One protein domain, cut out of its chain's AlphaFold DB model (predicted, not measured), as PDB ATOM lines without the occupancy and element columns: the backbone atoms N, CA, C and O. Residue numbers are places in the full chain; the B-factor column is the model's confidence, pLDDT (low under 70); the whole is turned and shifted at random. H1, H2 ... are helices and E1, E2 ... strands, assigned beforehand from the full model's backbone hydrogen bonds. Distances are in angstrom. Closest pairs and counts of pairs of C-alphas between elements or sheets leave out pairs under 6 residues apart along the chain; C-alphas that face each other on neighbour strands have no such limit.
ATOM      1  N   GLN A   6      38.708  12.433  -2.803       73.25
ATOM      2  CA  GLN A   6      39.931  13.154  -3.169       73.25
ATOM      3  C   GLN A   6      39.650  14.656  -3.188       73.25
ATOM      4  O   GLN A   6      38.792  15.111  -3.940       73.25
ATOM      5  N   VAL A   7      40.398  15.446  -2.415       76.19
ATOM      6  CA  VAL A   7      40.185  16.899  -2.306       76.19
ATOM      7  C   VAL A   7      41.428  17.664  -2.750       76.19
ATOM      8  O   VAL A   7      42.545  17.366  -2.326       76.19
ATOM      9  N   ARG A   8      41.236  18.694  -3.577       81.12
ATOM     10  CA  ARG A   8      42.260  19.695  -3.911       81.12
ATOM     11  C   ARG A   8      41.790  21.084  -3.493       81.12
ATOM     12  O   ARG A   8      40.608  21.397  -3.565       81.12
ATOM     13  N   ILE A   9      42.719  21.935  -3.065       79.69
ATOM     14  CA  ILE A   9      42.427  23.328  -2.702       79.69
ATOM     15  C   ILE A   9      43.088  24.237  -3.728       79.69
ATOM     16  O   ILE A   9      44.306  24.179  -3.907       79.69
ATOM     17  N   PHE A  10      42.305  25.108  -4.358       77.38
ATOM     18  CA  PHE A  10      42.835  26.145  -5.233       77.38
ATOM     19  C   PHE A  10      42.841  27.497  -4.525       77.38
ATOM     20  O   PHE A  10      41.811  27.979  -4.054       77.38
ATOM     21  N   GLN A  11      44.018  28.125  -4.470       71.88
ATOM     22  CA  GLN A  11      44.198  29.443  -3.850       71.88
ATOM     23  C   GLN A  11      44.521  30.538  -4.870       71.88
ATOM     24  O   GLN A  11      44.071  31.671  -4.727       71.88
ATOM     25  N   LYS A  12      45.338  30.223  -5.878       74.56
ATOM     26  CA  LYS A  12      45.773  31.151  -6.928       74.56
ATOM     27  C   LYS A  12      46.245  30.369  -8.151       74.56
ATOM     28  O   LYS A  12      46.754  29.262  -8.005       74.56
ATOM     29  N   GLY A  13      46.136  30.976  -9.327       82.19
ATOM     30  CA  GLY A  13      46.579  30.398 -10.594       82.19
ATOM     31  C   GLY A  13      45.952  31.121 -11.781       82.19
ATOM     32  O   GLY A  13      45.245  32.119 -11.605       82.19
ATOM     33  N   THR A  14      46.217  30.620 -12.984       90.69
ATOM     34  CA  THR A  14      45.607  31.132 -14.217       90.69
ATOM     35  C   THR A  14      44.182  30.597 -14.394       90.69
ATOM     36  O   THR A  14      43.761  29.664 -13.706       90.69
ATOM     37  N   ILE A  15      43.432  31.172 -15.340       90.56
ATOM     38  CA  ILE A  15      42.115  30.646 -15.741       90.56
ATOM     39  C   ILE A  15      42.251  29.214 -16.282       90.56
ATOM     40  O   ILE A  15      41.426  28.367 -15.957       90.56
ATOM     41  N   GLN A  16      43.332  28.914 -17.011       92.75
ATOM     42  CA  GLN A  16      43.604  27.558 -17.492       92.75
ATOM     43  C   GLN A  16      43.782  26.573 -16.331       92.75
ATOM     44  O   GLN A  16      43.125  25.539 -16.303       92.75
ATOM     45  N   ASN A  17      44.585  26.927 -15.317       91.94
ATOM     46  CA  ASN A  17      44.742  26.069 -14.138       91.94
ATOM     47  C   ASN A  17      43.411  25.847 -13.410       91.94
ATOM     48  O   ASN A  17      43.183  24.769 -12.864       91.94
ATOM     49  N   MET A  18      42.547  26.868 -13.386       92.25
ATOM     50  CA  MET A  18      41.218  26.745 -12.804       92.25
ATOM     51  C   MET A  18      40.371  25.733 -13.581       92.25
ATOM     52  O   MET A  18      39.819  24.811 -12.985       92.25
ATOM     53  N   TYR A  19      40.329  25.876 -14.904       94.50
ATOM     54  CA  TYR A  19      39.569  24.999 -15.783       94.50
ATOM     55  C   TYR A  19      40.044  23.541 -15.718       94.50
ATOM     56  O   TYR A  19      39.224  22.635 -15.587       94.50
ATOM     57  N   ASP A  20      41.355  23.300 -15.718       93.56
ATOM     58  CA  ASP A  20      41.919  21.946 -15.623       93.56
ATOM     59  C   ASP A  20      41.548  21.261 -14.299       93.56
ATOM     60  O   ASP A  20      41.249  20.065 -14.262       93.56
ATOM     61  N   LEU A  21      41.515  22.021 -13.197       91.88
ATOM     62  CA  LEU A  21      41.063  21.511 -11.901       91.88
ATOM     63  C   LEU A  21      39.561  21.244 -11.876       91.88
ATOM     64  O   LEU A  21      39.149  20.221 -11.330       91.88
ATOM     65  N   MET A  22      38.758  22.117 -12.486       93.50
ATOM     66  CA  MET A  22      37.321  21.890 -12.631       93.50
ATOM     67  C   MET A  22      37.050  20.613 -13.436       93.50
ATOM     68  O   MET A  22      36.268  19.785 -12.981       93.50
ATOM     69  N   ARG A  23      37.764  20.387 -14.551       93.75
ATOM     70  CA  ARG A  23      37.689  19.142 -15.348       93.75
ATOM     71  C   ARG A  23      38.104  17.900 -14.568       93.75
ATOM     72  O   ARG A  23      37.624  16.807 -14.847       93.75
ATOM     73  N   TRP A  24      39.035  18.047 -13.629       91.50
ATOM     74  CA  TRP A  24      39.462  16.949 -12.768       91.50
ATOM     75  C   TRP A  24      38.427  16.618 -11.680       91.50
ATOM     76  O   TRP A  24      38.377  15.469 -11.241       91.50
ATOM     77  N   SER A  25      37.634  17.597 -11.233       87.56
ATOM     78  CA  SER A  25      36.668  17.460 -10.136       87.56
ATOM     79  C   SER A  25      35.309  16.923 -10.586       87.56
ATOM     80  O   SER A  25      34.829  17.291 -11.650       87.56
ATOM     81  N   ASP A  26      34.650  16.128  -9.743       85.88
ATOM     82  CA  ASP A  26      33.215  15.856  -9.879       85.88
ATOM     83  C   ASP A  26      32.399  17.052  -9.325       85.88
ATOM     84  O   ASP A  26      31.356  17.409  -9.876       85.88
ATOM     85  N   VAL A  27      32.915  17.723  -8.282       88.56
ATOM     86  CA  VAL A  27      32.320  18.924  -7.667       88.56
ATOM     87  C   VAL A  27      33.373  20.014  -7.439       88.56
ATOM     88  O   VAL A  27      34.420  19.786  -6.830       88.56
ATOM     89  N   SER A  28      33.067  21.238  -7.860       92.50
ATOM     90  CA  SER A  28      33.824  22.446  -7.536       92.50
ATOM     91  C   SER A  28      33.043  23.323  -6.557       92.50
ATOM     92  O   SER A  28      32.017  23.903  -6.903       92.50
ATOM     93  N   TRP A  29      33.549  23.417  -5.325       91.88
ATOM     94  CA  TRP A  29      32.949  24.157  -4.217       91.88
ATOM     95  C   TRP A  29      33.610  25.519  -4.023       91.88
ATOM     96  O   TRP A  29      34.772  25.615  -3.618       91.88
ATOM     97  N   PHE A  30      32.855  26.582  -4.253       92.25
ATOM     98  CA  PHE A  30      33.291  27.957  -4.083       92.25
ATOM     99  C   PHE A  30      32.818  28.488  -2.736       92.25
ATOM    100  O   PHE A  30      31.650  28.840  -2.571       92.25
ATOM    101  N   GLU A  31      33.737  28.565  -1.775       87.19
ATOM    102  CA  GLU A  31      33.476  29.284  -0.536       87.19
ATOM    103  C   GLU A  31      33.630  30.775  -0.808       87.19
ATOM    104  O   GLU A  31      34.693  31.215  -1.265       87.19
ATOM    105  N   TRP A  32      32.594  31.533  -0.463       86.06
ATOM    106  CA  TRP A  32      32.410  32.939  -0.800       86.06
ATOM    107  C   TRP A  32      32.058  33.177  -2.273       86.06
ATOM    108  O   TRP A  32      32.610  32.585  -3.203       86.06
ATOM    109  N   CYS A  33      31.172  34.138  -2.496       87.00
ATOM    110  CA  CYS A  33      30.732  34.568  -3.822       87.00
ATOM    111  C   CYS A  33      31.665  35.662  -4.394       87.00
ATOM    112  O   CYS A  33      31.298  36.825  -4.562       87.00
ATOM    113  N   GLY A  34      32.932  35.296  -4.620       87.69
ATOM    114  CA  GLY A  34      33.989  36.208  -5.081       87.69
ATOM    115  C   GLY A  34      34.371  36.074  -6.562       87.69
ATOM    116  O   GLY A  34      33.734  35.390  -7.358       87.69
ATOM    117  N   ARG A  35      35.509  36.676  -6.941       89.00
ATOM    118  CA  ARG A  35      36.025  36.671  -8.330       89.00
ATOM    119  C   ARG A  35      36.229  35.271  -8.930       89.00
ATOM    120  O   ARG A  35      36.199  35.132 -10.150       89.00
ATOM    121  N   SER A  36      36.482  34.256  -8.104       91.06
ATOM    122  CA  SER A  36      36.714  32.887  -8.575       91.06
ATOM    123  C   SER A  36      35.457  32.262  -9.175       91.06
ATOM    124  O   SER A  36      35.546  31.717 -10.269       91.06
ATOM    125  N   ILE A  37      34.302  32.385  -8.509       94.00
ATOM    126  CA  ILE A  37      33.036  31.849  -9.029       94.00
ATOM    127  C   ILE A  37      32.543  32.660 -10.228       94.00
ATOM    128  O   ILE A  37      32.089  32.063 -11.196       94.00
ATOM    129  N   VAL A  38      32.746  33.988 -10.221       94.75
ATOM    130  CA  VAL A  38      32.499  34.845 -11.394       94.75
ATOM    131  C   VAL A  38      33.184  34.231 -12.612       94.75
ATOM    132  O   VAL A  38      32.512  33.842 -13.554       94.75
ATOM    133  N   ARG A  39      34.503  34.017 -12.562       94.56
ATOM    134  CA  ARG A  39      35.252  33.427 -13.685       94.56
ATOM    135  C   ARG A  39      34.807  32.007 -14.023       94.56
ATOM    136  O   ARG A  39      34.593  31.716 -15.192       94.56
ATOM    137  N   ALA A  40      34.674  31.144 -13.019       95.31
ATOM    138  CA  ALA A  40      34.333  29.740 -13.222       95.31
ATOM    139  C   ALA A  40      32.958  29.554 -13.881       95.31
ATOM    140  O   ALA A  40      32.812  28.691 -14.739       95.31
ATOM    141  N   SER A  41      31.979  30.392 -13.528       97.12
ATOM    142  CA  SER A  41      30.621  30.328 -14.080       97.12
ATOM    143  C   SER A  41      30.543  30.652 -15.578       97.12
ATOM    144  O   SER A  41      29.601  30.231 -16.240       97.12
ATOM    145  N   TRP A  42      31.544  31.325 -16.151       97.38
ATOM    146  CA  TRP A  42      31.612  31.606 -17.593       97.38
ATOM    147  C   TRP A  42      32.459  30.595 -18.379       97.38
ATOM    148  O   TRP A  42      32.555  30.695 -19.601       97.38
ATOM    149  N   LEU A  43      33.087  29.624 -17.708       96.62
ATOM    150  CA  LEU A  43      33.810  28.542 -18.374       96.62
ATOM    151  C   LEU A  43      32.843  27.440 -18.837       96.62
ATOM    152  O   LEU A  43      31.767  27.285 -18.251       96.62
ATOM    153  N   PRO A  44      33.227  26.626 -19.842       96.50
ATOM    154  CA  PRO A  44      32.446  25.458 -20.226       96.50
ATOM    155  C   PRO A  44      32.140  24.565 -19.021       96.50
ATOM    156  O   PRO A  44      33.012  24.293 -18.189       96.50
ATOM    157  N   LYS A  45      30.892  24.102 -18.929       95.38
ATOM    158  CA  LYS A  45      30.432  23.247 -17.835       95.38
ATOM    159  C   LYS A  45      31.118  21.885 -17.899       95.38
ATOM    160  O   LYS A  45      30.930  21.134 -18.852       95.38
ATOM    161  N   VAL A  46      31.913  21.567 -16.879       95.06
ATOM    162  CA  VAL A  46      32.694  20.313 -16.807       95.06
ATOM    163  C   VAL A  46      32.509  19.547 -15.496       95.06
ATOM    164  O   VAL A  46      32.917  18.394 -15.406       95.06
ATOM    165  N   CYS A  47      31.900  20.171 -14.488       92.94
ATOM    166  CA  CYS A  47      31.620  19.583 -13.182       92.94
ATOM    167  C   CYS A  47      30.437  20.294 -12.509       92.94
ATOM    168  O   CYS A  47      30.019  21.373 -12.948       92.94
ATOM    169  N   ARG A  48      29.916  19.713 -11.423       93.38
ATOM    170  CA  ARG A  48      28.932  20.390 -10.571       93.38
ATOM    171  C   ARG A  48      29.598  21.576  -9.868       93.38
ATOM    172  O   ARG A  48      30.678  21.430  -9.298       93.38
ATOM    173  N   ILE A  49      28.967  22.741  -9.894       95.94
ATOM    174  CA  ILE A  49      29.446  23.983  -9.291       95.94
ATOM    175  C   ILE A  49      28.516  24.337  -8.137       95.94
ATOM    176  O   ILE A  49      27.329  24.575  -8.336       95.94
ATOM    177  N   ILE A  50      29.089  24.401  -6.938       95.88
ATOM    178  CA  ILE A  50      28.393  24.796  -5.716       95.88
ATOM    179  C   ILE A  50      29.029  26.086  -5.222       95.88
ATOM    180  O   ILE A  50      30.251  26.156  -5.092       95.88
ATOM    181  N   CYS A  51      28.228  27.103  -4.924       95.88
ATOM    182  CA  CYS A  51      28.702  28.338  -4.309       95.88
ATOM    183  C   CYS A  51      28.064  28.520  -2.935       95.88
ATOM    184  O   CYS A  51      26.854  28.381  -2.792       95.88
ATOM    185  N   ARG A  52      28.867  28.856  -1.922       94.81
ATOM    186  CA  ARG A  52      28.385  29.197  -0.581       94.81
ATOM    187  C   ARG A  52      28.601  30.678  -0.293       94.81
ATOM    188  O   ARG A  52      29.738  31.120  -0.115       94.81
ATOM    189  N   LEU A  53      27.503  31.423  -0.240       93.00
ATOM    190  CA  LEU A  53      27.436  32.866  -0.037       93.00
ATOM    191  C   LEU A  53      27.204  33.184   1.445       93.00
ATOM    192  O   LEU A  53      26.268  32.679   2.068       93.00
ATOM    193  N   HIS A  54      28.053  34.042   2.018       89.94
ATOM    194  CA  HIS A  54      28.003  34.346   3.453       89.94
ATOM    195  C   HIS A  54      27.186  35.581   3.789       89.94
ATOM    196  O   HIS A  54      26.236  35.475   4.548       89.94
ATOM    197  N   ARG A  55      27.570  36.764   3.300       91.56
ATOM    198  CA  ARG A  55      26.770  37.993   3.475       91.56
ATOM    199  C   ARG A  55      27.345  39.152   2.707       91.56
ATOM    200  O   ARG A  55      26.605  39.833   2.017       91.56
ATOM    201  N   TYR A  56      28.638  39.430   2.888       87.12
ATOM    202  CA  TYR A  56      29.261  40.622   2.303       87.12
ATOM    203  C   TYR A  56      29.039  40.653   0.792       87.12
ATOM    204  O   TYR A  56      28.739  41.701   0.236       87.12
ATOM    205  N   GLU A  57      29.094  39.488   0.160       90.19
ATOM    206  CA  GLU A  57      28.948  39.325  -1.277       90.19
ATOM    207  C   GLU A  57      27.564  39.732  -1.781       90.19
ATOM    208  O   GLU A  57      27.483  40.300  -2.867       90.19
ATOM    209  N   ALA A  58      26.513  39.546  -0.970       92.00
ATOM    210  CA  ALA A  58      25.161  40.006  -1.287       92.00
ATOM    211  C   ALA A  58      25.067  41.535  -1.407       92.00
ATOM    212  O   ALA A  58      24.090  42.022  -1.940       92.00
ATOM    213  N   TYR A  59      26.062  42.301  -0.946       90.69
ATOM    214  CA  TYR A  59      26.112  43.766  -1.065       90.69
ATOM    215  C   TYR A  59      27.187  44.239  -2.054       90.69
ATOM    216  O   TYR A  59      27.631  45.384  -2.001       90.69
ATOM    217  N   THR A  60      27.674  43.348  -2.921       89.44
ATOM    218  CA  THR A  60      28.736  43.658  -3.885       89.44
ATOM    219  C   THR A  60      28.303  43.345  -5.302       89.44
ATOM    220  O   THR A  60      27.490  42.457  -5.530       89.44
ATOM    221  N   ASN A  61      28.978  43.954  -6.276       90.12
ATOM    222  CA  ASN A  61      28.713  43.686  -7.688       90.12
ATOM    223  C   ASN A  61      29.110  42.272  -8.152       90.12
ATOM    224  O   ASN A  61      28.923  41.937  -9.319       90.12
ATOM    225  N   HIS A  62      29.681  41.432  -7.278       89.38
ATOM    226  CA  HIS A  62      30.060  40.070  -7.648       89.38
ATOM    227  C   HIS A  62      28.857  39.216  -8.044       89.38
ATOM    228  O   HIS A  62      28.980  38.452  -8.996       89.38
ATOM    229  N   ILE A  63      27.705  39.382  -7.383       94.62
ATOM    230  CA  ILE A  63      26.502  38.583  -7.665       94.62
ATOM    231  C   ILE A  63      25.941  38.820  -9.074       94.62
ATOM    232  O   ILE A  63      25.350  37.913  -9.647       94.62
ATOM    233  N   PHE A  64      26.173  39.998  -9.664       95.75
ATOM    234  CA  PHE A  64      25.730  40.323 -11.026       95.75
ATOM    235  C   PHE A  64      26.682  39.802 -12.107       95.75
ATOM    236  O   PHE A  64      26.306  39.691 -13.268       95.75
ATOM    237  N   GLY A  65      27.932  39.501 -11.745       95.06
ATOM    238  CA  GLY A  65      28.934  39.000 -12.684       95.06
ATOM    239  C   GLY A  65      28.895  37.486 -12.887       95.06
ATOM    240  O   GLY A  65      29.706  36.970 -13.652       95.06
ATOM    241  N   ILE A  66      28.028  36.764 -12.179       97.06
ATOM    242  CA  ILE A  66      27.970  35.300 -12.205       97.06
ATOM    243  C   ILE A  66      26.924  34.853 -13.218       97.06
ATOM    244  O   ILE A  66      25.788  35.320 -13.201       97.06
ATOM    245  N   ASN A  67      27.302  33.903 -14.071       97.62
ATOM    246  CA  ASN A  67      26.345  33.160 -14.876       97.62
ATOM    247  C   ASN A  67      25.665  32.103 -13.991       97.62
ATOM    248  O   ASN A  67      26.167  30.984 -13.850       97.62
ATOM    249  N   TRP A  68      24.562  32.487 -13.343       97.69
ATOM    250  CA  TRP A  68      23.842  31.630 -12.397       97.69
ATOM    251  C   TRP A  68      23.298  30.351 -13.034       97.69
ATOM    252  O   TRP A  68      23.309  29.327 -12.366       97.69
ATOM    253  N   ASP A  69      22.973  30.373 -14.330       97.19
ATOM    254  CA  ASP A  69      22.505  29.194 -15.075       97.19
ATOM    255  C   ASP A  69      23.583  28.100 -15.187       97.19
ATOM    256  O   ASP A  69      23.292  26.937 -15.463       97.19
ATOM    257  N   ASN A  70      24.854  28.456 -14.963       97.38
ATOM    258  CA  ASN A  70      25.971  27.515 -14.946       97.38
ATOM    259  C   ASN A  70      26.338  27.037 -13.526       97.38
ATOM    260  O   ASN A  70      27.291  26.269 -13.359       97.38
ATOM    261  N   VAL A  71      25.617  27.482 -12.492       97.56
ATOM    262  CA  VAL A  71      25.795  27.083 -11.086       97.56
ATOM    263  C   VAL A  71      24.672  26.120 -10.704       97.56
ATOM    264  O   VAL A  71      23.508  26.402 -10.950       97.56
ATOM    265  N   ASP A  72      25.000  24.978 -10.095       96.94
ATOM    266  CA  ASP A  72      23.978  23.980  -9.746       96.94
ATOM    267  C   ASP A  72      23.313  24.298  -8.409       96.94
ATOM    268  O   ASP A  72      22.098  24.162  -8.274       96.94
ATOM    269  N   ASP A  73      24.105  24.739  -7.425       97.44
ATOM    270  CA  ASP A  73      23.635  24.998  -6.067       97.44
ATOM    271  C   ASP A  73      24.243  26.279  -5.488       97.44
ATOM    272  O   ASP A  73      25.465  26.467  -5.466       97.44
ATOM    273  N   LEU A  74      23.378  27.133  -4.947       97.62
ATOM    274  CA  LEU A  74      23.731  28.342  -4.219       97.62
ATOM    275  C   LEU A  74      23.283  28.218  -2.760       97.62
ATOM    276  O   LEU A  74      22.099  28.241  -2.435       97.62
ATOM    277  N   ILE A  75      24.253  28.082  -1.866       97.06
ATOM    278  CA  ILE A  75      24.047  27.902  -0.433       97.06
ATOM    279  C   ILE A  75      24.174  29.253   0.268       97.06
ATOM    280  O   ILE A  75      25.187  29.936   0.131       97.06
ATOM    281  N   PHE A  76      23.197  29.595   1.097       97.31
ATOM    282  CA  PHE A  76      23.205  30.765   1.968       97.31
ATOM    283  C   PHE A  76      23.351  30.344   3.426       97.31
ATOM    284  O   PHE A  76      22.831  29.314   3.852       97.31
ATOM    285  N   VAL A  77      24.041  31.161   4.219       94.44
ATOM    286  CA  VAL A  77      24.237  30.891   5.655       94.44
ATOM    287  C   VAL A  77      23.061  31.327   6.532       94.44
ATOM    288  O   VAL A  77      23.015  30.948   7.698       94.44
ATOM    289  N   ALA A  78      22.141  32.134   6.006       95.75
ATOM    290  CA  ALA A  78      20.945  32.593   6.703       95.75
ATOM    291  C   ALA A  78      19.889  33.071   5.696       95.75
ATOM    292  O   ALA A  78      20.220  33.387   4.548       95.75
ATOM    293  N   ARG A  79      18.621  33.104   6.120       96.50
ATOM    294  CA  ARG A  79      17.490  33.366   5.228       96.50
ATOM    295  C   ARG A  79      17.434  34.825   4.760       96.50
ATOM    296  O   ARG A  79      17.407  35.046   3.553       96.50
ATOM    297  N   HIS A  80      17.592  35.797   5.652       96.62
ATOM    298  CA  HIS A  80      17.690  37.220   5.300       96.62
ATOM    299  C   HIS A  80      18.809  37.560   4.295       96.62
ATOM    300  O   HIS A  80      18.720  38.561   3.575       96.62
ATOM    301  N   VAL A  81      19.865  36.739   4.206       96.44
ATOM    302  CA  VAL A  81      20.926  36.896   3.193       96.44
ATOM    303  C   VAL A  81      20.422  36.485   1.809       96.44
ATOM    304  O   VAL A  81      20.690  37.186   0.835       96.44
ATOM    305  N   LEU A  82      19.663  35.387   1.718       96.94
ATOM    306  CA  LEU A  82      18.965  35.007   0.487       96.94
ATOM    307  C   LEU A  82      17.977  36.102   0.080       96.94
ATOM    308  O   LEU A  82      17.982  36.520  -1.074       96.94
ATOM    309  N   ASP A  83      17.182  36.610   1.019       96.62
ATOM    310  CA  ASP A  83      16.192  37.644   0.714       96.62
ATOM    311  C   ASP A  83      16.869  38.934   0.207       96.62
ATOM    312  O   ASP A  83      16.422  39.524  -0.773       96.62
ATOM    313  N   THR A  84      18.032  39.302   0.761       96.25
ATOM    314  CA  THR A  84      18.871  40.399   0.229       96.25
ATOM    315  C   THR A  84      19.306  40.170  -1.222       96.25
ATOM    316  O   THR A  84      19.342  41.116  -2.013       96.25
ATOM    317  N   VAL A  85      19.659  38.934  -1.590       97.00
ATOM    318  CA  VAL A  85      20.016  38.606  -2.979       97.00
ATOM    319  C   VAL A  85      18.786  38.642  -3.879       97.00
ATOM    320  O   VAL A  85      18.876  39.208  -4.963       97.00
ATOM    321  N   LYS A  86      17.630  38.140  -3.434       97.12
ATOM    322  CA  LYS A  86      16.377  38.189  -4.211       97.12
ATOM    323  C   LYS A  86      15.908  39.610  -4.500       97.12
ATOM    324  O   LYS A  86      15.378  39.862  -5.574       97.12
ATOM    325  N   LEU A  87      16.149  40.554  -3.589       96.12
ATOM    326  CA  LEU A  87      15.869  41.972  -3.844       96.12
ATOM    327  C   LEU A  87      16.685  42.537  -5.018       96.12
ATOM    328  O   LEU A  87      16.246  43.480  -5.668       96.12
ATOM    329  N   GLN A  88      17.865  41.977  -5.284       96.12
ATOM    330  CA  GLN A  88      18.770  42.433  -6.342       96.12
ATOM    331  C   GLN A  88      18.692  41.580  -7.611       96.12
ATOM    332  O   GLN A  88      18.932  42.092  -8.701       96.12
ATOM    333  N   ILE A  89      18.364  40.294  -7.477       96.38
ATOM    334  CA  ILE A  89      18.212  39.322  -8.563       96.38
ATOM    335  C   ILE A  89      16.885  38.570  -8.337       96.38
ATOM    336  O   ILE A  89      16.887  37.475  -7.768       96.38
ATOM    337  N   PRO A  90      15.735  39.157  -8.726       96.38
ATOM    338  CA  PRO A  90      14.413  38.605  -8.402       96.38
ATOM    339  C   PRO A  90      14.129  37.220  -8.991       96.38
ATOM    340  O   PRO A  90      13.326  36.469  -8.443       96.38
ATOM    341  N   ASP A  91      14.792  36.861 -10.090       96.00
ATOM    342  CA  ASP A  91      14.647  35.587 -10.795       96.00
ATOM    343  C   ASP A  91      15.701  34.541 -10.387       96.00
ATOM    344  O   ASP A  91      15.802  33.496 -11.024       96.00
ATOM    345  N   ILE A  92      16.474  34.773  -9.317       96.94
ATOM    346  CA  ILE A  92      17.578  33.885  -8.906       96.94
ATOM    347  C   ILE A  92      17.142  32.426  -8.697       96.94
ATOM    348  O   ILE A  92      17.857  31.518  -9.112       96.94
ATOM    349  N   ASP A  93      15.953  32.190  -8.131       95.56
ATOM    350  CA  ASP A  93      15.429  30.834  -7.896       95.56
ATOM    351  C   ASP A  93      15.131  30.074  -9.200       95.56
ATOM    352  O   ASP A  93      15.036  28.849  -9.195       95.56
ATOM    353  N   GLN A  94      14.955  30.792 -10.313       96.75
ATOM    354  CA  GLN A  94      14.731  30.201 -11.634       96.75
ATOM    355  C   GLN A  94      16.053  29.800 -12.299       96.75
ATOM    356  O   GLN A  94      16.056  28.941 -13.178       96.75
ATOM    357  N   ARG A  95      17.169  30.408 -11.873       96.81
ATOM    358  CA  ARG A  95      18.500  30.229 -12.467       96.81
ATOM    359  C   ARG A  95      19.364  29.220 -11.722       96.81
ATOM    360  O   ARG A  95      20.171  28.533 -12.333       96.81
ATOM    361  N   VAL A  96      19.220  29.136 -10.398       97.38
ATOM    362  CA  VAL A  96      20.045  28.271  -9.542       97.38
ATOM    363  C   VAL A  96      19.239  27.725  -8.367       97.38
ATOM    364  O   VAL A  96      18.395  28.415  -7.795       97.38
ATOM    365  N   LYS A  97      19.526  26.487  -7.949       97.25
ATOM    366  CA  LYS A  97      18.895  25.905  -6.759       97.25
ATOM    367  C   LYS A  97      19.455  26.555  -5.502       97.25
ATOM    368  O   LYS A  97      20.655  26.472  -5.235       97.25
ATOM    369  N   THR A  98      18.594  27.183  -4.712       97.19
ATOM    370  CA  THR A  98      19.002  27.856  -3.475       97.19
ATOM    371  C   THR A  98      18.807  26.971  -2.250       97.19
ATOM    372  O   THR A  98      17.765  26.334  -2.113       97.19
ATOM    373  N   HIS A  99      19.752  27.013  -1.314       97.25
ATOM    374  CA  HIS A  99      19.714  26.248  -0.064       97.25
ATOM    375  C   HIS A  99      20.062  27.137   1.128       97.25
ATOM    376  O   HIS A  99      20.896  28.031   0.998       97.25
ATOM    377  N   ILE A 100      19.493  26.869   2.306       97.12
ATOM    378  CA  ILE A 100      19.911  27.516   3.558       97.12
ATOM    379  C   ILE A 100      20.681  26.499   4.404       97.12
ATOM    380  O   ILE A 100      20.096  25.561   4.939       97.12
ATOM    381  N   ILE A 101      21.996  26.691   4.544       95.62
ATOM    382  CA  ILE A 101      22.859  25.868   5.403       95.62
ATOM    383  C   ILE A 101      23.660  26.790   6.340       95.62
ATOM    384  O   ILE A 101      24.726  27.307   5.955       95.62
ATOM    385  N   PRO A 102      23.171  26.983   7.582       94.88
ATOM    386  CA  PRO A 102      23.828  27.803   8.594       94.88
ATOM    387  C   PRO A 102      25.264  27.368   8.899       94.88
ATOM    388  O   PRO A 102      25.652  26.224   8.661       94.88
ATOM    389  N   ASN A 103      26.081  28.283   9.435       92.31
ATOM    390  CA  ASN A 103      27.394  27.893   9.964       92.31
ATOM    391  C   ASN A 103      27.218  27.038  11.225       92.31
ATOM    392  O   ASN A 103      26.435  27.397  12.099       92.31
ATOM    393  N   GLY A 104      27.982  25.955  11.328       89.94
ATOM    394  CA  GLY A 104      28.023  25.095  12.501       89.94
ATOM    395  C   GLY A 104      29.177  25.447  13.440       89.94
ATOM    396  O   GLY A 104      30.233  25.923  13.016       89.94
ATOM    397  N   ILE A 105      28.976  25.195  14.731       91.62
ATOM    398  CA  ILE A 105      29.936  25.464  15.801       91.62
ATOM    399  C   ILE A 105      30.611  24.173  16.244       91.62
ATOM    400  O   ILE A 105      29.959  23.168  16.535       91.62
ATOM    401  N   LEU A 270      28.301  21.770  14.577       88.75
ATOM    402  CA  LEU A 270      29.090  21.453  13.384       88.75
ATOM    403  C   LEU A 270      28.567  20.186  12.700       88.75
ATOM    404  O   LEU A 270      28.438  20.188  11.485       88.75
ATOM    405  N   GLN A 271      28.206  19.153  13.464       86.62
ATOM    406  CA  GLN A 271      27.670  17.912  12.902       86.62
ATOM    407  C   GLN A 271      26.399  18.161  12.080       86.62
ATOM    408  O   GLN A 271      26.351  17.760  10.926       86.62
ATOM    409  N   ALA A 272      25.440  18.935  12.599       89.12
ATOM    410  CA  ALA A 272      24.221  19.264  11.857       89.12
ATOM    411  C   ALA A 272      24.500  20.042  10.557       89.12
ATOM    412  O   ALA A 272      23.787  19.890   9.566       89.12
ATOM    413  N   GLN A 273      25.536  20.890  10.535       90.00
ATOM    414  CA  GLN A 273      25.980  21.529   9.294       90.00
ATOM    415  C   GLN A 273      26.540  20.498   8.305       90.00
ATOM    416  O   GLN A 273      26.230  20.576   7.117       90.00
ATOM    417  N   LEU A 274      27.372  19.565   8.780       85.19
ATOM    418  CA  LEU A 274      27.969  18.517   7.953       85.19
ATOM    419  C   LEU A 274      26.902  17.613   7.343       85.19
ATOM    420  O   LEU A 274      26.937  17.408   6.136       85.19
ATOM    421  N   ASP A 275      25.933  17.170   8.139       85.56
ATOM    422  CA  ASP A 275      24.857  16.282   7.693       85.56
ATOM    423  C   ASP A 275      24.048  16.922   6.551       85.56
ATOM    424  O   ASP A 275      23.810  16.295   5.522       85.56
ATOM    425  N   ARG A 276      23.720  18.219   6.663       89.50
ATOM    426  CA  ARG A 276      23.026  18.977   5.601       89.50
ATOM    427  C   ARG A 276      23.865  19.132   4.330       89.50
ATOM    428  O   ARG A 276      23.332  19.090   3.224       89.50
ATOM    429  N   ILE A 277      25.175  19.356   4.471       86.25
ATOM    430  CA  ILE A 277      26.086  19.427   3.316       86.25
ATOM    431  C   ILE A 277      26.177  18.057   2.645       86.25
ATOM    432  O   ILE A 277      26.156  17.972   1.420       86.25
ATOM    433  N   GLU A 278      26.270  16.991   3.431       82.62
ATOM    434  CA  GLU A 278      26.341  15.626   2.932       82.62
ATOM    435  C   GLU A 278      25.059  15.237   2.192       82.62
ATOM    436  O   GLU A 278      25.125  14.724   1.078       82.62
ATOM    437  N   GLU A 279      23.898  15.566   2.754       86.50
ATOM    438  CA  GLU A 279      22.595  15.392   2.120       86.50
ATOM    439  C   GLU A 279      22.533  16.125   0.769       86.50
ATOM    440  O   GLU A 279      22.236  15.508  -0.255       86.50
ATOM    441  N   LEU A 280      22.929  17.403   0.715       86.44
ATOM    442  CA  LEU A 280      22.991  18.185  -0.528       86.44
ATOM    443  C   LEU A 280      23.924  17.559  -1.580       86.44
ATOM    444  O   LEU A 280      23.689  17.655  -2.793       86.44
ATOM    445  N   LEU A 281      25.010  16.926  -1.142       81.81
ATOM    446  CA  LEU A 281      25.945  16.243  -2.030       81.81
ATOM    447  C   LEU A 281      25.416  14.875  -2.486       81.81
ATOM    448  O   LEU A 281      25.593  14.530  -3.655       81.81
ATOM    449  N   ASN A 282      24.709  14.148  -1.616       74.25
ATOM    450  CA  ASN A 282      24.151  12.817  -1.866       74.25
ATOM    451  C   ASN A 282      22.860  12.834  -2.702       74.25
ATOM    452  O   ASN A 282      22.720  11.987  -3.586       74.25
ATOM    453  N   ILE A 283      21.958  13.806  -2.499       55.91
ATOM    454  CA  ILE A 283      20.733  14.007  -3.309       55.91
ATOM    455  C   ILE A 283      21.068  14.117  -4.806       55.91
ATOM    456  O   ILE A 283      20.269  13.792  -5.683       55.91
ATOM    457  N   HIS A 284      22.294  14.533  -5.109       52.50
ATOM    458  CA  HIS A 284      22.797  14.733  -6.455       52.50
ATOM    459  C   HIS A 284      24.006  13.845  -6.757       52.50
ATOM    460  O   HIS A 284      24.928  14.311  -7.430       52.50
ATOM    461  N   ARG A 285      24.017  12.578  -6.298       49.12
ATOM    462  CA  ARG A 285      24.947  11.542  -6.792       49.12
ATOM    463  C   ARG A 285      24.887  11.473  -8.326       49.12
ATOM    464  O   ARG A 285      24.079  10.764  -8.904       49.12
ATOM    465  N   VAL A 286      25.743  12.285  -8.941       44.84
ATOM    466  CA  VAL A 286      26.284  12.305 -10.300       44.84
ATOM    467  C   VAL A 286      25.442  11.541 -11.334       44.84
ATOM    468  O   VAL A 286      25.853  10.501 -11.839       44.84
ATOM    469  N   TYR A 287      24.288  12.094 -11.713       37.47
ATOM    470  CA  TYR A 287      23.686  11.795 -13.014       37.47
ATOM    471  C   TYR A 287      24.364  12.695 -14.049       37.47
ATOM    472  O   TYR A 287      23.892  13.789 -14.347       37.47
ATOM    473  N   LEU A 288      25.528  12.279 -14.550       37.78
ATOM    474  CA  LEU A 288      26.098  12.911 -15.740       37.78
ATOM    475  C   LEU A 288      25.287  12.446 -16.959       37.78
ATOM    476  O   LEU A 288      25.147  11.233 -17.136       37.78
ATOM    477  N   PRO A 289      24.792  13.345 -17.827       35.53
ATOM    478  CA  PRO A 289      24.368  12.948 -19.159       35.53
ATOM    479  C   PRO A 289      25.618  12.496 -19.923       35.53
ATOM    480  O   PRO A 289      26.434  13.305 -20.360       35.53
ATOM    481  N   VAL A 290      25.811  11.184 -20.026       38.28
ATOM    482  CA  VAL A 290      26.816  10.597 -20.915       38.28
ATOM    483  C   VAL A 290      26.163  10.445 -22.294       38.28
ATOM    484  O   VAL A 290      25.030   9.960 -22.354       38.28
ATOM    485  N   PRO A 291      26.820  10.831 -23.407       36.75
ATOM    486  CA  PRO A 291      26.377  10.448 -24.746       36.75
ATOM    487  C   PRO A 291      26.129   8.933 -24.799       36.75
ATOM    488  O   PRO A 291      26.869   8.163 -24.184       36.75
ATOM    489  N   SER A 292      25.065   8.529 -25.485       38.91
ATOM    490  CA  SER A 292      24.317   7.267 -25.378       38.91
ATOM    491  C   SER A 292      25.061   5.960 -25.730       38.91
ATOM    492  O   SER A 292      24.546   5.145 -26.490       38.91
ATOM    493  N   SER A 293      26.252   5.708 -25.179       34.50
ATOM    494  CA  SER A 293      27.004   4.471 -25.446       34.50
ATOM    495  C   SER A 293      27.955   3.999 -24.331       34.50
ATOM    496  O   SER A 293      28.833   3.183 -24.603       34.50
ATOM    497  N   VAL A 294      27.821   4.461 -23.078       31.25
ATOM    498  CA  VAL A 294      28.668   3.992 -21.955       31.25
ATOM    499  C   VAL A 294      27.803   3.584 -20.751       31.25
ATOM    500  O   VAL A 294      26.933   4.362 -20.358       31.25
ATOM    501  N   PRO A 295      28.016   2.402 -20.134       27.44
ATOM    502  CA  PRO A 295      27.229   1.971 -18.980       27.44
ATOM    503  C   PRO A 295      27.429   2.905 -17.777       27.44
ATOM    504  O   PRO A 295      28.564   3.226 -17.416       27.44
ATOM    505  N   MET A 296      26.325   3.296 -17.133       32.69
ATOM    506  CA  MET A 296      26.310   4.036 -15.865       32.69
ATOM    507  C   MET A 296      27.170   3.324 -14.809       32.69
ATOM    508  O   MET A 296      26.935   2.158 -14.496       32.69
ATOM    509  N   ARG A 297      28.148   4.026 -14.221       34.00
ATOM    510  CA  ARG A 297      28.881   3.559 -13.034       34.00
ATOM    511  C   ARG A 297      28.684   4.536 -11.882       34.00
ATOM    512  O   ARG A 297      29.102   5.688 -11.968       34.00
ATOM    513  N   LEU A 298      28.101   4.043 -10.789       34.97
ATOM    514  CA  LEU A 298      28.179   4.672  -9.472       34.97
ATOM    515  C   LEU A 298      29.657   4.738  -9.066       34.97
ATOM    516  O   LEU A 298      30.327   3.709  -9.003       34.97
ATOM    517  N   LYS A 299      30.192   5.938  -8.829       46.03
ATOM    518  CA  LYS A 299      31.531   6.082  -8.248       46.03
ATOM    519  C   LYS A 299      31.430   6.021  -6.725       46.03
ATOM    520  O   LYS A 299      30.738   6.837  -6.128       46.03
ATOM    521  N   GLU A 300      32.182   5.108  -6.116       50.41
ATOM    522  CA  GLU A 300      32.366   5.004  -4.656       50.41
ATOM    523  C   GLU A 300      33.203   6.161  -4.075       50.41
ATOM    524  O   GLU A 300      33.224   6.367  -2.870       50.41
ATOM    525  N   SER A 301      33.881   6.946  -4.925       60.94
ATOM    526  CA  SER A 301      34.681   8.107  -4.525       60.94
ATOM    527  C   SER A 301      34.460   9.299  -5.459       60.94
ATOM    528  O   SER A 301      34.416   9.156  -6.682       60.94
ATOM    529  N   ALA A 302      34.350  10.492  -4.874       64.75
ATOM    530  CA  ALA A 302      34.180  11.760  -5.595       64.75
ATOM    531  C   ALA A 302      35.394  12.683  -5.423       64.75
ATOM    532  O   ALA A 302      36.051  12.690  -4.375       64.75
ATOM    533  N   LYS A 303      35.694  13.459  -6.465       71.81
ATOM    534  CA  LYS A 303      36.773  14.446  -6.517       71.81
ATOM    535  C   LYS A 303      36.225  15.847  -6.284       71.81
ATOM    536  O   LYS A 303      35.388  16.322  -7.050       71.81
ATOM    537  N   PHE A 304      36.755  16.535  -5.283       73.12
ATOM    538  CA  PHE A 304      36.351  17.889  -4.920       73.12
ATOM    539  C   PHE A 304      37.478  18.885  -5.151       73.12
ATOM    540  O   PHE A 304      38.639  18.623  -4.822       73.12
ATOM    541  N   VAL A 305      37.127  20.067  -5.647       74.44
ATOM    542  CA  VAL A 305      38.010  21.236  -5.594       74.44
ATOM    543  C   VAL A 305      37.361  22.310  -4.741       74.44
ATOM    544  O   VAL A 305      36.229  22.705  -4.997       74.44
ATOM    545  N   TYR A 306      38.088  22.786  -3.734       76.50
ATOM    546  CA  TYR A 306      37.645  23.858  -2.850       76.50
ATOM    547  C   TYR A 306      38.347  25.169  -3.199       76.50
ATOM    548  O   TYR A 306      39.583  25.246  -3.211       76.50
ATOM    549  N   TRP A 307      37.561  26.210  -3.446       77.69
ATOM    550  CA  TRP A 307      38.040  27.540  -3.810       77.69
ATOM    551  C   TRP A 307      37.875  28.473  -2.615       77.69
ATOM    552  O   TRP A 307      36.764  28.684  -2.135       77.69
ATOM    553  N   THR A 308      38.980  29.039  -2.121       67.50
ATOM    554  CA  THR A 308      38.948  29.981  -0.993       67.50
ATOM    555  C   THR A 308      40.041  31.037  -1.091       67.50
ATOM    556  O   THR A 308      41.177  30.751  -1.472       67.50
ATOM    557  N   TYR A 309      39.696  32.273  -0.725       45.97
ATOM    558  CA  TYR A 309      40.616  33.414  -0.702       45.97
ATOM    559  C   TYR A 309      41.304  33.595   0.664       45.97
ATOM    560  O   TYR A 309      42.307  34.299   0.790       45.97
ATOM    561  N   LEU A 310      40.779  32.956   1.715       45.16
ATOM    562  CA  LEU A 310      41.271  33.109   3.079       45.16
ATOM    563  C   LEU A 310      42.436  32.140   3.330       45.16
ATOM    564  O   LEU A 310      42.249  30.931   3.448       45.16
ATOM    565  N   ARG A 311      43.652  32.676   3.511       36.00
ATOM    566  CA  ARG A 311      44.852  31.929   3.966       36.00
ATOM    567  C   ARG A 311      44.743  31.392   5.408       36.00
ATOM    568  O   ARG A 311      45.750  31.010   6.000       36.00
ATOM    569  N   ASN A 312      43.558  31.415   6.012       36.00
ATOM    570  CA  ASN A 312      43.406  31.223   7.445       36.00
ATOM    571  C   ASN A 312      43.496  29.729   7.804       36.00
ATOM    572  O   ASN A 312      42.737  28.910   7.284       36.00
ATOM    573  N   GLN A 313      44.417  29.366   8.703       33.09
ATOM    574  CA  GLN A 313      44.617  27.984   9.169       33.09
ATOM    575  C   GLN A 313      43.339  27.376   9.782       33.09
ATOM    576  O   GLN A 313      43.174  26.158   9.761       33.09
ATOM    577  N   LEU A 314      42.404  28.212  10.251       34.34
ATOM    578  CA  LEU A 314      41.089  27.798  10.751       34.34
ATOM    579  C   LEU A 314      40.206  27.168   9.657       34.34
ATOM    580  O   LEU A 314      39.558  26.159   9.898       34.34
ATOM    581  N   LEU A 315      40.246  27.700   8.430       38.25
ATOM    582  CA  LEU A 315      39.530  27.134   7.281       38.25
ATOM    583  C   LEU A 315      40.193  25.849   6.797       38.25
ATOM    584  O   LEU A 315      39.494  24.916   6.439       38.25
ATOM    585  N   ARG A 316      41.526  25.734   6.879       38.28
ATOM    586  CA  ARG A 316      42.196  24.438   6.681       38.28
ATOM    587  C   ARG A 316      41.766  23.410   7.725       38.28
ATOM    588  O   ARG A 316      41.693  22.246   7.375       38.28
ATOM    589  N   ARG A 317      41.466  23.813   8.966       37.16
ATOM    590  CA  ARG A 317      40.927  22.918  10.003       37.16
ATOM    591  C   ARG A 317      39.466  22.563   9.778       37.16
ATOM    592  O   ARG A 317      39.143  21.417  10.011       37.16
ATOM    593  N   ILE A 318      38.631  23.481   9.290       39.12
ATOM    594  CA  ILE A 318      37.234  23.200   8.922       39.12
ATOM    595  C   ILE A 318      37.186  22.331   7.663       39.12
ATOM    596  O   ILE A 318      36.562  21.294   7.694       39.12
ATOM    597  N   ILE A 319      37.920  22.651   6.597       43.97
ATOM    598  CA  ILE A 319      38.016  21.819   5.382       43.97
ATOM    599  C   ILE A 319      38.679  20.473   5.688       43.97
ATOM    600  O   ILE A 319      38.252  19.450   5.165       43.97
ATOM    601  N   SER A 320      39.696  20.459   6.559       39.47
ATOM    602  CA  SER A 320      40.236  19.215   7.095       39.47
ATOM    603  C   SER A 320      39.142  18.483   7.857       39.47
ATOM    604  O   SER A 320      38.875  17.366   7.498       39.47
ATOM    605  N   TRP A 321      38.434  19.053   8.833       37.25
ATOM    606  CA  TRP A 321      37.454  18.338   9.672       37.25
ATOM    607  C   TRP A 321      36.157  17.926   8.967       37.25
ATOM    608  O   TRP A 321      35.745  16.783   9.135       37.25
ATOM    609  N   VAL A 322      35.572  18.800   8.140       40.81
ATOM    610  CA  VAL A 322      34.406  18.530   7.273       40.81
ATOM    611  C   VAL A 322      34.660  17.276   6.428       40.81
ATOM    612  O   VAL A 322      33.726  16.548   6.123       40.81
ATOM    613  N   TRP A 323      35.927  16.958   6.135       46.91
ATOM    614  CA  TRP A 323      36.305  15.829   5.286       46.91
ATOM    615  C   TRP A 323      37.359  14.882   5.894       46.91
ATOM    616  O   TRP A 323      37.816  13.978   5.210       46.91
TER     617      TRP A 323
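Overview. This is residues 6 to 105 and 270 to 323 of the 331 residues of the protein "Glycos_transf_1 domain-containing protein" of Chloroflexi bacterium (UniProt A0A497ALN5). A strongly twisted sheet of six parallel strands forms the core, with H1 over E6 and H2 over E2 on one face, their lines at a steep tilt of 54 degrees, and H5 packed over E4 near the E5 edge. H7 and H8 lie across the sheet from H1 and H2 and only graze it, while residues 289 to 295 of a long link stick out. The printed part has 154 residues, with eight named helices and six named strands in the order E1 H1 E2 H2 E3 H3 H4 E4 H5 H6 E5 H7 E6 H8; the sheet runs E1 E6 E2 E3 E4 E5. The class is mixed, helices and strands; the whole is compact, with a radius of gyration of the C-alphas of 15.4 A and spans of 45 by 33 by 32 A.

Along the chain. Find C-alpha 6 at (39.931, 13.154, -3.169), where E1, residues 6 to 10, begins. The other strands are E6, residues 303 to 307; E2, 27 to 31; E3, 48 to 53, 16.4 A long; E4, 73 to 76; and E5, 97 to 100. Then look for the helices H1, 15 to 24, 14.3 A; H2, 35 to 41; H3, 56 to 59; H4, 61 to 65; H5, 79 to 88, 14.8 A; H6, 92 to 95; H7, 270 to 282, 18.2 A; and H8, 313 to 323, 15.2 A, ending at C-alpha 323 (36.305, 15.829, 5.286).

Arrangement. Start at the sheet: N 8 and O 304 join E1 to E6 within hydrogen-bond range at 2.9 A, and N 29 and O 305 join E6 to E2 at 2.8 A. Next come N 30 and O 50 between E2 and E3, N 53 and O 75 between E3 and E4, and N 74 and O 97 between E4 and E5, each 2.8 A. E1, H1, E2 is a split strand-helix-strand unit, with E6 between its two strands; E2, H2, E3, then E3, H3 H4, E4, then E4, H5 H6, E5 are units of neighbour strands, and these four crossovers are right-handed. H1 and H2 are on the same face, at heights over the sheet of 9.9 A and 9.2 A; they only just touch, with 3 pairs of C-alphas within 8 A, closest at Tyr 19 and Ala 40, 7.5 A. H2 touches H4 at the C-alphas of Val 38 and Gly 65, 5.6 A. H3 only just touches H5, with 3 pairs of C-alphas within 8 A, the closest those of Ala 58 and Val 85, 5.6 A. H6 only grazes the sheet with residues 92 to 95. In H1, H2 and H7 every O i to N i+4 pair is within hydrogen-bond range; H5 has 5 of 6, H8 6 of 7, and H4 0 of 1 but 2 of 2 O i to N i+3 pairs, while H3 and H6 are too short for an O i to N i+4 pair.

Size, cuts and confidence. Look for the farthest C-alphas at Ile 105 and Ser 293, 46.4 A apart. Residues 106 to 269 are not printed; C-alphas 105 and 270 are 4.8 A apart across the cut. The link from H7 to E6 is long, with 20 residues. Confidence is low, under 70, in residues 283 to 302 and 308 to 323.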